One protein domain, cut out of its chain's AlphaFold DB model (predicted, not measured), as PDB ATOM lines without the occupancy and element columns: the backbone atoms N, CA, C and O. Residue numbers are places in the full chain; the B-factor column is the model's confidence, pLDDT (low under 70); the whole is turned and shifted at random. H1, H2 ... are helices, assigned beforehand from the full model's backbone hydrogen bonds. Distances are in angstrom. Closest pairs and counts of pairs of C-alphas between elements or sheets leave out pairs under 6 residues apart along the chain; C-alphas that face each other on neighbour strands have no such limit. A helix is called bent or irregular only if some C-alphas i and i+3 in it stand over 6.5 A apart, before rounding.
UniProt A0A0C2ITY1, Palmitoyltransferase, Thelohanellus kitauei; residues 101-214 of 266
ATOM      1  N   ASN A 101     250.665 287.873 242.354       95.38
ATOM      2  CA  ASN A 101     252.104 287.611 242.265       95.38
ATOM      3  C   ASN A 101     252.600 286.506 243.217       95.38
ATOM      4  O   ASN A 101     253.747 286.090 243.074       95.38
ATOM      5  N   TYR A 102     251.752 285.967 244.107       95.75
ATOM      6  CA  TYR A 102     252.136 284.904 245.049       95.75
ATOM      7  C   TYR A 102     252.790 283.685 244.378       95.75
ATOM      8  O   TYR A 102     253.827 283.220 244.834       95.75
ATOM      9  N   GLY A 103     252.230 283.182 243.272       95.00
ATOM     10  CA  GLY A 103     252.809 282.033 242.563       95.00
ATOM     11  C   GLY A 103     254.223 282.315 242.041       95.00
ATOM     12  O   GLY A 103     255.121 281.500 242.215       95.00
ATOM     13  N   ILE A 104     254.456 283.509 241.479       94.94
ATOM     14  CA  ILE A 104     255.794 283.913 241.014       94.94
ATOM     15  C   ILE A 104     256.744 284.100 242.199       94.94
ATOM     16  O   ILE A 104     257.905 283.718 242.106       94.94
ATOM     17  N   PHE A 105     256.269 284.657 243.317       96.62
ATOM     18  CA  PHE A 105     257.043 284.744 244.554       96.62
ATOM     19  C   PHE A 105     257.489 283.358 245.045       96.62
ATOM     20  O   PHE A 105     258.667 283.171 245.332       96.62
ATOM     21  N   TYR A 106     256.580 282.380 245.060       96.81
ATOM     22  CA  TYR A 106     256.894 281.013 245.469       96.81
ATOM     23  C   TYR A 106     257.950 280.373 244.557       96.81
ATOM     24  O   TYR A 106     258.948 279.848 245.043       96.81
ATOM     25  N   PHE A 107     257.792 280.487 243.232       95.88
ATOM     26  CA  PHE A 107     258.810 280.004 242.291       95.88
ATOM     27  C   PHE A 107     260.134 280.746 242.424       95.88
ATOM     28  O   PHE A 107     261.185 280.133 242.300       95.88
ATOM     29  N   PHE A 108     260.107 282.047 242.703       96.12
ATOM     30  CA  PHE A 108     261.321 282.802 242.980       96.12
ATOM     31  C   PHE A 108     262.084 282.221 244.177       96.12
ATOM     32  O   PHE A 108     263.285 282.018 244.043       96.12
ATOM     33  N   LEU A 109     261.412 281.903 245.289       97.12
ATOM     34  CA  LEU A 109     262.056 281.250 246.436       97.12
ATOM     35  C   LEU A 109     262.597 279.862 246.076       97.12
ATOM     36  O   LEU A 109     263.730 279.542 246.412       97.12
ATOM     37  N   PHE A 110     261.810 279.063 245.351       97.25
ATOM     38  CA  PHE A 110     262.213 277.721 244.934       97.25
ATOM     39  C   PHE A 110     263.455 277.731 244.029       97.25
ATOM     40  O   PHE A 110     264.411 277.005 244.277       97.25
ATOM     41  N   PHE A 111     263.480 278.580 243.000       97.38
ATOM     42  CA  PHE A 111     264.638 278.688 242.110       97.38
ATOM     43  C   PHE A 111     265.839 279.363 242.782       97.38
ATOM     44  O   PHE A 111     266.973 279.040 242.438       97.38
ATOM     45  N   LEU A 112     265.614 280.271 243.738       96.69
ATOM     46  CA  LEU A 112     266.687 280.835 244.557       96.69
ATOM     47  C   LEU A 112     267.368 279.751 245.400       96.69
ATOM     48  O   LEU A 112     268.593 279.731 245.473       96.69
ATOM     49  N   GLU A 113     266.586 278.841 245.983       97.81
ATOM     50  CA  GLU A 113     267.105 277.701 246.741       97.81
ATOM     51  C   GLU A 113     267.926 276.761 245.852       97.81
ATOM     52  O   GLU A 113     269.067 276.444 246.178       97.81
ATOM     53  N   LEU A 114     267.392 276.383 244.682       98.19
ATOM     54  CA  LEU A 114     268.121 275.539 243.730       98.19
ATOM     55  C   LEU A 114     269.446 276.171 243.292       98.19
ATOM     56  O   LEU A 114     270.463 275.485 243.254       98.19
ATOM     57  N   LEU A 115     269.449 277.476 243.004       97.69
ATOM     58  CA  LEU A 115     270.668 278.205 242.655       97.69
ATOM     59  C   LEU A 115     271.677 278.208 243.810       97.69
ATOM     60  O   LEU A 115     272.875 278.077 243.575       97.69
ATOM     61  N   ASN A 116     271.221 278.363 245.056       97.81
ATOM     62  CA  ASN A 116     272.123 278.368 246.205       97.81
ATOM     63  C   ASN A 116     272.763 276.991 246.435       97.81
ATOM     64  O   ASN A 116     273.970 276.906 246.653       97.81
ATOM     65  N   ILE A 117     271.968 275.922 246.310       98.38
ATOM     66  CA  ILE A 117     272.445 274.536 246.380       98.38
ATOM     67  C   ILE A 117     273.467 274.259 245.273       98.38
ATOM     68  O   ILE A 117     274.515 273.679 245.553       98.38
ATOM     69  N   ASP A 118     273.197 274.700 244.044       98.31
ATOM     70  CA  ASP A 118     274.100 274.535 242.902       98.31
ATOM     71  C   ASP A 118     275.458 275.217 243.147       98.31
ATOM     72  O   ASP A 118     276.508 274.571 243.104       98.31
ATOM     73  N   VAL A 119     275.446 276.498 243.538       98.12
ATOM     74  CA  VAL A 119     276.665 277.256 243.872       98.12
ATOM     75  C   VAL A 119     277.442 276.601 245.018       98.12
ATOM     76  O   VAL A 119     278.677 276.538 244.978       98.12
ATOM     77  N   PHE A 120     276.745 276.093 246.037       98.31
ATOM     78  CA  PHE A 120     277.379 275.402 247.156       98.31
ATOM     79  C   PHE A 120     278.022 274.079 246.724       98.31
ATOM     80  O   PHE A 120     279.175 273.821 247.070       98.31
ATOM     81  N   ALA A 121     277.325 273.281 245.914       98.25
ATOM     82  CA  ALA A 121     277.833 272.020 245.385       98.25
ATOM     83  C   ALA A 121     279.096 272.236 244.539       98.25
ATOM     84  O   ALA A 121     280.110 271.581 244.780       98.25
ATOM     85  N   PHE A 122     279.089 273.206 243.619       98.00
ATOM     86  CA  PHE A 122     280.282 273.552 242.840       98.00
ATOM     87  C   PHE A 122     281.427 274.079 243.712       98.00
ATOM     88  O   PHE A 122     282.588 273.764 243.453       98.00
ATOM     89  N   SER A 123     281.120 274.827 244.776       97.44
ATOM     90  CA  SER A 123     282.135 275.304 245.723       97.44
ATOM     91  C   SER A 123     282.777 274.152 246.507       97.44
ATOM     92  O   SER A 123     283.995 274.150 246.697       97.44
ATOM     93  N   ILE A 124     281.990 273.142 246.902       97.25
ATOM     94  CA  ILE A 124     282.495 271.903 247.513       97.25
ATOM     95  C   ILE A 124     283.363 271.135 246.519       97.25
ATOM     96  O   ILE A 124     284.476 270.753 246.866       97.25
ATOM     97  N   VAL A 125     282.890 270.929 245.286       97.25
ATOM     98  CA  VAL A 125     283.656 270.215 244.252       97.25
ATOM     99  C   VAL A 125     284.995 270.906 244.003       97.25
ATOM    100  O   VAL A 125     286.028 270.243 244.004       97.25
ATOM    101  N   HIS A 126     285.006 272.234 243.867       94.94
ATOM    102  CA  HIS A 126     286.240 273.005 243.709       94.94
ATOM    103  C   HIS A 126     287.193 272.827 244.899       94.94
ATOM    104  O   HIS A 126     288.390 272.622 244.706       94.94
ATOM    105  N   PHE A 127     286.675 272.888 246.129       94.38
ATOM    106  CA  PHE A 127     287.469 272.668 247.339       94.38
ATOM    107  C   PHE A 127     288.072 271.261 247.390       94.38
ATOM    108  O   PHE A 127     289.277 271.124 247.586       94.38
ATOM    109  N   VAL A 128     287.260 270.230 247.145       94.19
ATOM    110  CA  VAL A 128     287.699 268.828 247.159       94.19
ATOM    111  C   VAL A 128     288.759 268.584 246.091       94.19
ATOM    112  O   VAL A 128     289.822 268.055 246.408       94.19
ATOM    113  N   LEU A 129     288.526 269.023 244.849       93.56
ATOM    114  CA  LEU A 129     289.510 268.881 243.775       93.56
ATOM    115  C   LEU A 129     290.832 269.556 244.150       93.56
ATOM    116  O   LEU A 129     291.882 268.939 244.009       93.56
ATOM    117  N   TYR A 130     290.797 270.771 244.701       91.00
ATOM    118  CA  TYR A 130     292.021 271.444 245.137       91.00
ATOM    119  C   TYR A 130     292.773 270.641 246.213       91.00
ATOM    120  O   TYR A 130     293.972 270.422 246.079       91.00
ATOM    121  N   THR A 131     292.071 270.133 247.234       90.12
ATOM    122  CA  THR A 131     292.694 269.316 248.295       90.12
ATOM    123  C   THR A 131     293.246 267.978 247.801       90.12
ATOM    124  O   THR A 131     294.136 267.424 248.435       90.12
ATOM    125  N   MET A 132     292.722 267.443 246.694       89.44
ATOM    126  CA  MET A 132     293.192 266.180 246.119       89.44
ATOM    127  C   MET A 132     294.438 266.345 245.247       89.44
ATOM    128  O   MET A 132     295.242 265.422 245.177       89.44
ATOM    129  N   TYR A 133     294.583 267.481 244.560       88.06
ATOM    130  CA  TYR A 133     295.721 267.739 243.669       88.06
ATOM    131  C   TYR A 133     296.901 268.431 244.366       88.06
ATOM    132  O   TYR A 133     298.018 268.368 243.858       88.06
ATOM    133  N   ASP A 134     296.672 269.092 245.502       84.56
ATOM    134  CA  ASP A 134     297.714 269.768 246.279       84.56
ATOM    135  C   ASP A 134     298.170 268.891 247.459       84.56
ATOM    136  O   ASP A 134     297.533 268.855 248.513       84.56
ATOM    137  N   GLU A 135     299.291 268.177 247.287       77.12
ATOM    138  CA  GLU A 135     299.869 267.295 248.317       77.12
ATOM    139  C   GLU A 135     300.276 268.040 249.607       77.12
ATOM    140  O   GLU A 135     300.432 267.413 250.655       77.12
ATOM    141  N   GLN A 136     300.423 269.372 249.562       82.75
ATOM    142  CA  GLN A 136     300.758 270.221 250.715       82.75
ATOM    143  C   GLN A 136     299.630 271.210 251.037       82.75
ATOM    144  O   GLN A 136     299.855 272.402 251.256       82.75
ATOM    145  N   PHE A 137     298.390 270.718 251.076       85.19
ATOM    146  CA  PHE A 137     297.236 271.557 251.372       85.19
ATOM    147  C   PHE A 137     297.364 272.291 252.720       85.19
ATOM    148  O   PHE A 137     297.400 271.691 253.798       85.19
ATOM    149  N   HIS A 138     297.303 273.621 252.659       86.19
ATOM    150  CA  HIS A 138     297.137 274.487 253.819       86.19
ATOM    151  C   HIS A 138     295.842 275.294 253.684       86.19
ATOM    152  O   HIS A 138     295.663 276.070 252.749       86.19
ATOM    153  N   ALA A 139     294.931 275.184 254.652       83.44
ATOM    154  CA  ALA A 139     293.637 275.868 254.567       83.44
ATOM    155  C   ALA A 139     293.777 277.394 254.387       83.44
ATOM    156  O   ALA A 139     293.066 277.995 253.588       83.44
ATOM    157  N   PHE A 140     294.744 278.022 255.064       86.62
ATOM    158  CA  PHE A 140     295.005 279.459 254.937       86.62
ATOM    159  C   PHE A 140     295.470 279.873 253.529       86.62
ATOM    160  O   PHE A 140     295.079 280.939 253.039       86.62
ATOM    161  N   SER A 141     296.257 279.035 252.843       86.12
ATOM    162  CA  SER A 141     296.659 279.317 251.461       86.12
ATOM    163  C   SER A 141     295.464 279.193 250.517       86.12
ATOM    164  O   SER A 141     295.277 280.057 249.664       86.12
ATOM    165  N   PHE A 142     294.579 278.216 250.731       88.69
ATOM    166  CA  PHE A 142     293.328 278.109 249.975       88.69
ATOM    167  C   PHE A 142     292.427 279.335 250.174       88.69
ATOM    168  O   PHE A 142     291.961 279.916 249.195       88.69
ATOM    169  N   PHE A 143     292.231 279.768 251.424       90.69
ATOM    170  CA  PHE A 143     291.400 280.930 251.756       90.69
ATOM    171  C   PHE A 143     291.900 282.227 251.112       90.69
ATOM    172  O   PHE A 143     291.107 283.017 250.601       90.69
ATOM    173  N   SER A 144     293.216 282.442 251.111       90.12
ATOM    174  CA  SER A 144     293.827 283.620 250.483       90.12
ATOM    175  C   SER A 144     293.850 283.535 248.954       90.12
ATOM    176  O   SER A 144     293.731 284.561 248.284       90.12
ATOM    177  N   ARG A 145     293.967 282.327 248.388       92.44
ATOM    178  CA  ARG A 145     294.011 282.103 246.939       92.44
ATOM    179  C   ARG A 145     292.634 282.139 246.277       92.44
ATOM    180  O   ARG A 145     292.522 282.666 245.172       92.44
ATOM    181  N   PHE A 146     291.603 281.608 246.937       94.88
ATOM    182  CA  PHE A 146     290.240 281.477 246.406       94.88
ATOM    183  C   PHE A 146     289.185 282.088 247.342       94.88
ATOM    184  O   PHE A 146     288.262 281.392 247.774       94.88
ATOM    185  N   PRO A 147     289.259 283.403 247.621       95.06
ATOM    186  CA  PRO A 147     288.388 284.047 248.602       95.06
ATOM    187  C   PRO A 147     286.897 283.880 248.278       95.06
ATOM    188  O   PRO A 147     286.089 283.714 249.183       95.06
ATOM    189  N   THR A 148     286.508 283.857 246.999       95.06
ATOM    190  CA  THR A 148     285.105 283.671 246.593       95.06
ATOM    191  C   THR A 148     284.573 282.284 246.947       95.06
ATOM    192  O   THR A 148     283.523 282.182 247.576       95.06
ATOM    193  N   THR A 149     285.293 281.215 246.592       95.81
ATOM    194  CA  THR A 149     284.887 279.840 246.926       95.81
ATOM    195  C   THR A 149     284.813 279.661 248.436       95.81
ATOM    196  O   THR A 149     283.862 279.089 248.957       95.81
ATOM    197  N   SER A 150     285.789 280.214 249.149       94.56
ATOM    198  CA  SER A 150     285.818 280.214 250.604       94.56
ATOM    199  C   SER A 150     284.622 280.916 251.238       94.56
ATOM    200  O   SER A 150     284.015 280.372 252.157       94.56
ATOM    201  N   LEU A 151     284.253 282.096 250.738       96.25
ATOM    202  CA  LEU A 151     283.065 282.810 251.198       96.25
ATOM    203  C   LEU A 151     281.792 282.009 250.910       96.25
ATOM    204  O   LEU A 151     280.948 281.892 251.794       96.25
ATOM    205  N   ASN A 152     281.672 281.402 249.727       96.88
ATOM    206  CA  ASN A 152     280.519 280.568 249.380       96.88
ATOM    207  C   ASN A 152     280.388 279.351 250.307       96.88
ATOM    208  O   ASN A 152     279.291 279.068 250.781       96.88
ATOM    209  N   LEU A 153     281.493 278.671 250.636       96.69
ATOM    210  CA  LEU A 153     281.488 277.531 251.563       96.69
ATOM    211  C   LEU A 153     280.967 277.894 252.963       96.69
ATOM    212  O   LEU A 153     280.415 277.035 253.646       96.69
ATOM    213  N   ILE A 154     281.127 279.152 253.383       96.06
ATOM    214  CA  ILE A 154     280.679 279.646 254.691       96.06
ATOM    215  C   ILE A 154     279.249 280.202 254.616       96.06
ATOM    216  O   ILE A 154     278.424 279.919 255.482       96.06
ATOM    217  N   ILE A 155     278.943 281.001 253.592       97.38
ATOM    218  CA  ILE A 155     277.685 281.753 253.488       97.38
ATOM    219  C   ILE A 155     276.545 280.873 252.970       97.38
ATOM    220  O   ILE A 155     275.434 280.953 253.498       97.38
ATOM    221  N   CYS A 156     276.788 280.027 251.964       97.94
ATOM    222  CA  CYS A 156     275.731 279.232 251.338       97.94
ATOM    223  C   CYS A 156     274.977 278.327 252.328       97.94
ATOM    224  O   CYS A 156     273.753 278.374 252.304       97.94
ATOM    225  N   PRO A 157     275.616 277.589 253.260       98.06
ATOM    226  CA  PRO A 157     274.886 276.783 254.247       98.06
ATOM    227  C   PRO A 157     273.907 277.597 255.101       98.06
ATOM    228  O   PRO A 157     272.796 277.149 255.386       98.06
ATOM    229  N   ILE A 158     274.305 278.813 255.489       98.12
ATOM    230  CA  ILE A 158     273.474 279.719 256.290       98.12
ATOM    231  C   ILE A 158     272.279 280.191 255.459       98.12
ATOM    232  O   ILE A 158     271.144 280.185 255.935       98.12
ATOM    233  N   VAL A 159     272.522 280.571 254.202       97.62
ATOM    234  CA  VAL A 159     271.466 281.030 253.294       97.62
ATOM    235  C   VAL A 159     270.502 279.894 252.945       97.62
ATOM    236  O   VAL A 159     269.299 280.104 253.058       97.62
ATOM    237  N   ILE A 160     270.998 278.695 252.618       98.25
ATOM    238  CA  ILE A 160     270.200 277.476 252.383       98.25
ATOM    239  C   ILE A 160     269.268 277.223 253.563       98.25
ATOM    240  O   ILE A 160     268.066 277.051 253.381       98.25
ATOM    241  N   PHE A 161     269.787 277.273 254.792       98.19
ATOM    242  CA  PHE A 161     268.964 277.069 255.982       98.19
ATOM    243  C   PHE A 161     267.829 278.102 256.095       98.19
ATOM    244  O   PHE A 161     266.672 277.737 256.322       98.19
ATOM    245  N   ILE A 162     268.135 279.389 255.899       97.88
ATOM    246  CA  ILE A 162     267.152 280.479 255.991       97.88
ATOM    247  C   ILE A 162     266.089 280.365 254.889       97.88
ATOM    248  O   ILE A 162     264.890 280.467 255.170       97.88
ATOM    249  N   ILE A 163     266.505 280.150 253.639       97.31
ATOM    250  CA  ILE A 163     265.593 280.074 252.494       97.31
ATOM    251  C   ILE A 163     264.760 278.789 252.547       97.31
ATOM    252  O   ILE A 163     263.548 278.859 252.331       97.31
ATOM    253  N   THR A 164     265.341 277.655 252.950       98.06
ATOM    254  CA  THR A 164     264.601 276.413 253.226       98.06
ATOM    255  C   THR A 164     263.526 276.631 254.292       98.06
ATOM    256  O   THR A 164     262.375 276.234 254.088       98.06
ATOM    257  N   ALA A 165     263.843 277.299 255.407       97.94
ATOM    258  CA  ALA A 165     262.860 277.586 256.454       97.94
ATOM    259  C   ALA A 165     261.707 278.470 255.940       97.94
ATOM    260  O   ALA A 165     260.535 278.196 256.220       97.94
ATOM    261  N   LEU A 166     262.023 279.493 255.138       97.19
ATOM    262  CA  LEU A 166     261.028 280.367 254.516       97.19
ATOM    263  C   LEU A 166     260.146 279.608 253.507       97.19
ATOM    264  O   LEU A 166     258.919 279.744 253.526       97.19
ATOM    265  N   LEU A 167     260.743 278.777 252.651       97.31
ATOM    266  CA  LEU A 167     260.022 277.967 251.667       97.31
ATOM    267  C   LEU A 167     259.119 276.934 252.351       97.31
ATOM    268  O   LEU A 167     257.963 276.760 251.952       97.31
ATOM    269  N   PHE A 168     259.606 276.292 253.415       97.19
ATOM    270  CA  PHE A 168     258.814 275.381 254.237       97.19
ATOM    271  C   PHE A 168     257.618 276.100 254.871       97.19
ATOM    272  O   PHE A 168     256.486 275.621 254.769       97.19
ATOM    273  N   TYR A 169     257.836 277.286 255.447       97.00
ATOM    274  CA  TYR A 169     256.763 278.112 256.003       97.00
ATOM    275  C   TYR A 169     255.696 278.449 254.950       97.00
ATOM    276  O   TYR A 169     254.510 278.180 255.161       97.00
ATOM    277  N   HIS A 170     256.101 278.949 253.777       96.25
ATOM    278  CA  HIS A 170     255.166 279.285 252.699       96.25
ATOM    279  C   HIS A 170     254.434 278.058 252.133       96.25
ATOM    280  O   HIS A 170     253.261 278.154 251.753       96.25
ATOM    281  N   THR A 171     255.084 276.894 252.126       95.25
ATOM    282  CA  THR A 171     254.466 275.618 251.742       95.25
ATOM    283  C   THR A 171     253.412 275.194 252.763       95.25
ATOM    284  O   THR A 171     252.285 274.880 252.377       95.25
ATOM    285  N   LYS A 172     253.723 275.278 254.065       93.94
ATOM    286  CA  LYS A 172     252.788 274.984 255.162       93.94
ATOM    287  C   LYS A 172     251.545 275.869 255.091       93.94
ATOM    288  O   LYS A 172     250.428 275.356 255.071       93.94
ATOM    289  N   ILE A 173     251.706 277.191 255.036       92.56
ATOM    290  CA  ILE A 173     250.545 278.097 255.007       92.56
ATOM    291  C   ILE A 173     249.746 277.948 253.703       92.56
ATOM    292  O   ILE A 173     248.531 278.122 253.700       92.56
ATOM    293  N   SER A 174     250.390 277.574 252.591       92.38
ATOM    294  CA  SER A 174     249.693 277.266 251.336       92.38
ATOM    295  C   SER A 174     248.885 275.980 251.415       92.38
ATOM    296  O   SER A 174     247.751 275.960 250.943       92.38
ATOM    297  N   TYR A 175     249.430 274.945 252.057       90.94
ATOM    298  CA  TYR A 175     248.716 273.702 252.345       90.94
ATOM    299  C   TYR A 175     247.481 273.936 253.224       90.94
ATOM    300  O   TYR A 175     246.461 273.286 253.020       90.94
ATOM    301  N   LEU A 176     247.559 274.891 254.156       88.88
ATOM    302  CA  LEU A 176     246.462 275.297 255.043       88.88
ATOM    303  C   LEU A 176     245.544 276.380 254.444       88.88
ATOM    304  O   LEU A 176     244.647 276.860 255.130       88.88
ATOM    305  N   ASN A 177     245.781 276.811 253.197       88.56
ATOM    306  CA  ASN A 177     245.047 277.899 252.536       88.56
ATOM    307  C   ASN A 177     245.061 279.252 253.306       88.56
ATOM    308  O   ASN A 177     244.165 280.084 253.150       88.56
ATOM    309  N   LEU A 178     246.111 279.521 254.091       90.06
ATOM    310  CA  LEU A 178     246.290 280.734 254.904       90.06
ATOM    311  C   LEU A 178     247.342 281.680 254.322       90.06
ATOM    312  O   LEU A 178     248.441 281.266 253.971       90.06
ATOM    313  N   THR A 179     247.070 282.976 254.271       93.00
ATOM    314  CA  THR A 179     248.119 283.987 254.049       93.00
ATOM    315  C   THR A 179     248.992 284.160 255.287       93.00
ATOM    316  O   THR A 179     248.526 283.926 256.401       93.00
ATOM    317  N   SER A 180     250.234 284.617 255.118       94.50
ATOM    318  CA  SER A 180     251.130 284.907 256.251       94.50
ATOM    319  C   SER A 180     250.493 285.930 257.203       94.50
ATOM    320  O   SER A 180     250.478 285.759 258.416       94.50
ATOM    321  N   ASN A 181     249.849 286.960 256.648       93.06
ATOM    322  CA  ASN A 181     249.063 287.940 257.397       93.06
ATOM    323  C   ASN A 181     247.876 287.333 258.172       93.06
ATOM    324  O   ASN A 181     247.531 287.840 259.239       93.06
ATOM    325  N   GLU A 182     247.222 286.290 257.657       90.00
ATOM    326  CA  GLU A 182     246.173 285.565 258.390       90.00
ATOM    327  C   GLU A 182     246.777 284.708 259.508       90.00
ATOM    328  O   GLU A 182     246.318 284.806 260.643       90.00
ATOM    329  N   ASP A 183     247.826 283.937 259.214       91.25
ATOM    330  CA  ASP A 183     248.529 283.083 260.182       91.25
ATOM    331  C   ASP A 183     249.078 283.893 261.367       91.25
ATOM    332  O   ASP A 183     248.801 283.574 262.524       91.25
ATOM    333  N   ILE A 184     249.741 285.021 261.096       90.94
ATOM    334  CA  ILE A 184     250.252 285.921 262.139       90.94
ATOM    335  C   ILE A 184     249.112 286.455 263.009       90.94
ATOM    336  O   ILE A 184     249.241 286.461 264.226       90.94
ATOM    337  N   LYS A 185     247.976 286.869 262.427       86.44
ATOM    338  CA  LYS A 185     246.825 287.367 263.206       86.44
ATOM    339  C   LYS A 185     246.184 286.282 264.065       86.44
ATOM    340  O   LYS A 185     245.735 286.575 265.173       86.44
ATOM    341  N   ILE A 186     246.127 285.051 263.561       85.00
ATOM    342  CA  ILE A 186     245.643 283.893 264.320       85.00
ATOM    343  C   ILE A 186     246.555 283.666 265.529       85.00
ATOM    344  O   ILE A 186     246.065 283.575 266.652       85.00
ATOM    345  N   GLN A 187     247.873 283.656 265.321       84.81
ATOM    346  CA  GLN A 187     248.849 283.431 266.389       84.81
ATOM    347  C   GLN A 187     248.900 284.590 267.398       84.81
ATOM    348  O   GLN A 187     248.883 284.358 268.605       84.81
ATOM    349  N   SER A 188     248.919 285.840 266.925       84.25
ATOM    350  CA  SER A 188     249.113 287.025 267.769       84.25
ATOM    351  C   SER A 188     247.860 287.432 268.539       84.25
ATOM    352  O   SER A 188     247.953 287.893 269.675       84.25
ATOM    353  N   HIS A 189     246.679 287.278 267.937       77.00
ATOM    354  CA  HIS A 189     245.416 287.748 268.511       77.00
ATOM    355  C   HIS A 189     244.467 286.613 268.895       77.00
ATOM    356  O   HIS A 189     243.318 286.889 269.238       77.00
ATOM    357  N   ARG A 190     244.923 285.349 268.829       71.94
ATOM    358  CA  ARG A 190     244.094 284.146 269.042       71.94
ATOM    359  C   ARG A 190     242.792 284.203 268.239       71.94
ATOM    360  O   ARG A 190     241.734 283.787 268.707       71.94
ATOM    361  N   MET A 191     242.866 284.778 267.038       66.81
ATOM    362  CA  MET A 191     241.709 284.875 266.159       66.81
ATOM    363  C   MET A 191     241.356 283.485 265.652       66.81
ATOM    364  O   MET A 191     242.232 282.722 265.246       66.81
ATOM    365  N   ILE A 192     240.064 283.171 265.644       63.47
ATOM    366  CA  ILE A 192     239.567 281.987 264.950       63.47
ATOM    367  C   ILE A 192     239.947 282.153 263.470       63.47
ATOM    368  O   ILE A 192     239.764 283.256 262.935       63.47
ATOM    369  N   PRO A 193     240.495 281.110 262.815       61.38
ATOM    370  CA  PRO A 193     240.826 281.163 261.403       61.38
ATOM    371  C   PRO A 193     239.631 281.723 260.646       61.38
ATOM    372  O   PRO A 193     238.520 281.205 260.824       61.38
ATOM    373  N   PRO A 194     239.828 282.805 259.871       56.56
ATOM    374  CA  PRO A 194     238.706 283.490 259.278       56.56
ATOM    375  C   PRO A 194     237.963 282.496 258.395       56.56
ATOM    376  O   PRO A 194     236.805 282.215 258.660       56.56
ATOM    377  N   PHE A 195     238.632 281.848 257.452       63.38
ATOM    378  CA  PHE A 195     238.016 280.891 256.533       63.38
ATOM    379  C   PHE A 195     237.986 279.481 257.126       63.38
ATOM    380  O   PHE A 195     238.812 279.146 257.977       63.38
ATOM    381  N   GLU A 196     237.019 278.665 256.698       59.09
ATOM    382  CA  GLU A 196     237.056 277.226 256.964       59.09
ATOM    383  C   GLU A 196     238.414 276.698 256.483       59.09
ATOM    384  O   GLU A 196     238.855 277.031 255.377       59.09
ATOM    385  N   ILE A 197     239.149 276.012 257.368       58.41
ATOM    386  CA  ILE A 197     240.493 275.529 257.046       58.41
ATOM    387  C   ILE A 197     240.316 274.320 256.140       58.41
ATOM    388  O   ILE A 197     240.350 273.177 256.588       58.41
ATOM    389  N   ASP A 198     240.131 274.587 254.859       65.94
ATOM    390  CA  ASP A 198     240.281 273.563 253.851       65.94
ATOM    391  C   ASP A 198     241.776 273.363 253.605       65.94
ATOM    392  O   ASP A 198     242.466 274.224 253.048       65.94
ATOM    393  N   TYR A 199     242.286 272.228 254.070       76.56
ATOM    394  CA  TYR A 199     243.671 271.823 253.888       76.56
ATOM    395  C   TYR A 199     243.792 270.808 252.755       76.56
ATOM    396  O   TYR A 199     242.891 270.009 252.502       76.56
ATOM    397  N   GLY A 200     244.931 270.811 252.070       83.81
ATOM    398  CA  GLY A 200     245.239 269.760 251.110       83.81
ATOM    399  C   GLY A 200     246.114 270.200 249.950       83.81
ATOM    400  O   GLY A 200     246.291 271.382 249.651       83.81
ATOM    401  N   PHE A 201     246.631 269.201 249.241       86.44
ATOM    402  CA  PHE A 201     247.508 269.404 248.092       86.44
ATOM    403  C   PHE A 201     246.825 270.182 246.952       86.44
ATOM    404  O   PHE A 201     247.458 270.992 246.279       86.44
ATOM    405  N   SER A 202     245.509 270.022 246.784       85.31
ATOM    406  CA  SER A 202     244.724 270.782 245.805       85.31
ATOM    407  C   SER A 202     244.756 272.293 246.066       85.31
ATOM    408  O   SER A 202     244.816 273.070 245.114       85.31
ATOM    409  N   TYR A 203     244.769 272.729 247.329       83.06
ATOM    410  CA  TYR A 203     244.839 274.144 247.707       83.06
ATOM    411  C   TYR A 203     246.234 274.724 247.531       83.06
ATOM    412  O   TYR A 203     246.363 275.829 246.998       83.06
ATOM    413  N   LEU A 204     247.264 273.951 247.886       88.00
ATOM    414  CA  LEU A 204     248.654 274.286 247.582       88.00
ATOM    415  C   LEU A 204     248.814 274.566 246.080       88.00
ATOM    416  O   LEU A 204     249.247 275.654 245.692       88.00
ATOM    417  N   LEU A 205     248.376 273.625 245.235       88.88
ATOM    418  CA  LEU A 205     248.443 273.781 243.784       88.88
ATOM    419  C   LEU A 205     247.603 274.959 243.293       88.88
ATOM    420  O   LEU A 205     248.093 275.773 242.518       88.88
ATOM    421  N   ARG A 206     246.360 275.110 243.762       87.62
ATOM    422  CA  ARG A 206     245.515 276.251 243.380       87.62
ATOM    423  C   ARG A 206     246.172 277.576 243.733       87.62
ATOM    424  O   ARG A 206     246.089 278.514 242.955       87.62
ATOM    425  N   ARG A 207     246.841 277.690 244.874       88.19
ATOM    426  CA  ARG A 207     247.469 278.949 245.270       88.19
ATOM    427  C   ARG A 207     248.704 279.283 244.437       88.19
ATOM    428  O   ARG A 207     248.884 280.446 244.077       88.19
ATOM    429  N   ILE A 208     249.515 278.277 244.117       90.62
ATOM    430  CA  ILE A 208     250.736 278.440 243.315       90.62
ATOM    431  C   ILE A 208     250.395 278.653 241.830       90.62
ATOM    432  O   ILE A 208     250.948 279.549 241.193       90.62
ATOM    433  N   PHE A 209     249.448 277.880 241.293       90.94
ATOM    434  CA  PHE A 209     249.160 277.779 239.857       90.94
ATOM    435  C   PHE A 209     247.836 278.409 239.413       90.94
ATOM    436  O   PHE A 209     247.423 278.225 238.268       90.94
ATOM    437  N   ARG A 210     247.121 279.136 240.279       84.81
ATOM    438  CA  ARG A 210     245.828 279.722 239.890       84.81
ATOM    439  C   ARG A 210     245.913 280.610 238.644       84.81
ATOM    440  O   ARG A 210     246.884 281.356 238.477       84.81
ATOM    441  N   PRO A 211     244.820 280.665 237.863       81.94
ATOM    442  CA  PRO A 211     244.652 281.665 236.823       81.94
ATOM    443  C   PRO A 211     244.801 283.085 237.376       81.94
ATOM    444  O   PRO A 211     244.258 283.440 238.431       81.94
ATOM    445  N   LYS A 212     245.517 283.921 236.625       81.44
ATOM    446  CA  LYS A 212     245.640 285.349 236.904       81.44
ATOM    447  C   LYS A 212     244.476 286.067 236.232       81.44
ATOM    448  O   LYS A 212     244.420 286.151 235.012       81.44
ATOM    449  N   PHE A 213     243.556 286.599 237.028       75.75
ATOM    450  CA  PHE A 213     242.533 287.526 236.534       75.75
ATOM    451  C   PHE A 213     243.191 288.810 235.990       75.75
ATOM    452  O   PHE A 213     244.356 289.051 236.302       75.75
ATOM    453  N   PRO A 214     242.523 289.651 235.182       82.00
ATOM    454  CA  PRO A 214     243.053 290.963 234.789       82.00
ATOM    455  C   PRO A 214     243.203 291.899 235.997       82.00
ATOM    456  O   PRO A 214     242.580 291.692 237.040       82.00
TER     457      PRO A 214
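Overview. This is residues 101 to 214 of the 266 residues of the protein "Palmitoyltransferase" of Thelohanellus kitauei (UniProt A0A0C2ITY1). Two long helices, H1 and H3, run side by side in opposite ways and make the length of an elongated body. Near one end of this body the short helix H2 lies in the turn between H1 and H3, with residues 132 to 138 sticking out; at the opposite end H5 packs on the first residues of H1 and the last of H3, while H4 makes a corner with H3. The printed part has 114 residues with five named helices, in the order H1, H2, H3, H4, H5, and no named strand; the class is all helix. It is extended, with a radius of gyration of the C-alphas of 20.8 A and spans of 64 by 33 by 24 A.

Along the chain. H1, the longest helix, holds residues 102 to 133 and measures 46.9 A from C-alpha 102 at (252.136, 284.904, 245.049) to C-alpha 133 at (295.721, 267.739, 243.669). H3, residues 147 to 175, is 41.2 A long. It has a kink of 37 degrees near residue 157 and is neither bent nor irregular, but only just: C-alphas 154 and 157 are 6.5 A apart. H2 is residues 139 to 145, H4 residues 180 to 189, 13.8 A long, and H5 residues 201 to 209, ending with C-alpha 209 at (249.160, 277.779, 239.857).

Arrangement. H3 is the hub, touching H1, H4 and H5. H1 and H3 touch, their closest C-alphas being those of Ser 123 and Thr 149, 5.4 A apart, at a shallow tilt of 31 degrees, opposite ways. H5 touches H1 at residues 102 to 106 alone; the closest C-alphas are those of Gly 103 and Ile 208, 4.2 A apart, and the lines are about perpendicular at 89 degrees. H5 touches H3 at residues 171 to 175 alone, with the C-alphas of Tyr 175 and Leu 204 closest at 4.8 A, at a steep tilt of 62 degrees, opposite ways. H3 and H4 touch only at the corner by their link, and only just, with 3 pairs of C-alphas within 8 A; the closest are those of Ile 173 and Ser 180, 6.9 A apart. H2 is close to H3 but not clearly touching, with the C-alphas of Phe 143 and Ser 150 closest at 5.7 A. H1 and H4 are apart. Every O i to N i+4 pair is within hydrogen-bond range in H1, H2, H4 and H5, and 23 of 25 are in H3.

Size, cuts and confidence. The C-alphas farthest apart are those of Gln 136 and Glu 196, 64.4 A. The printed part has no cut. The link from H4 to H5, with 11 residues, is long; the other links are tight. Mean pLDDT of the printed part is 89.9, and residues 191 to 198 are under 70.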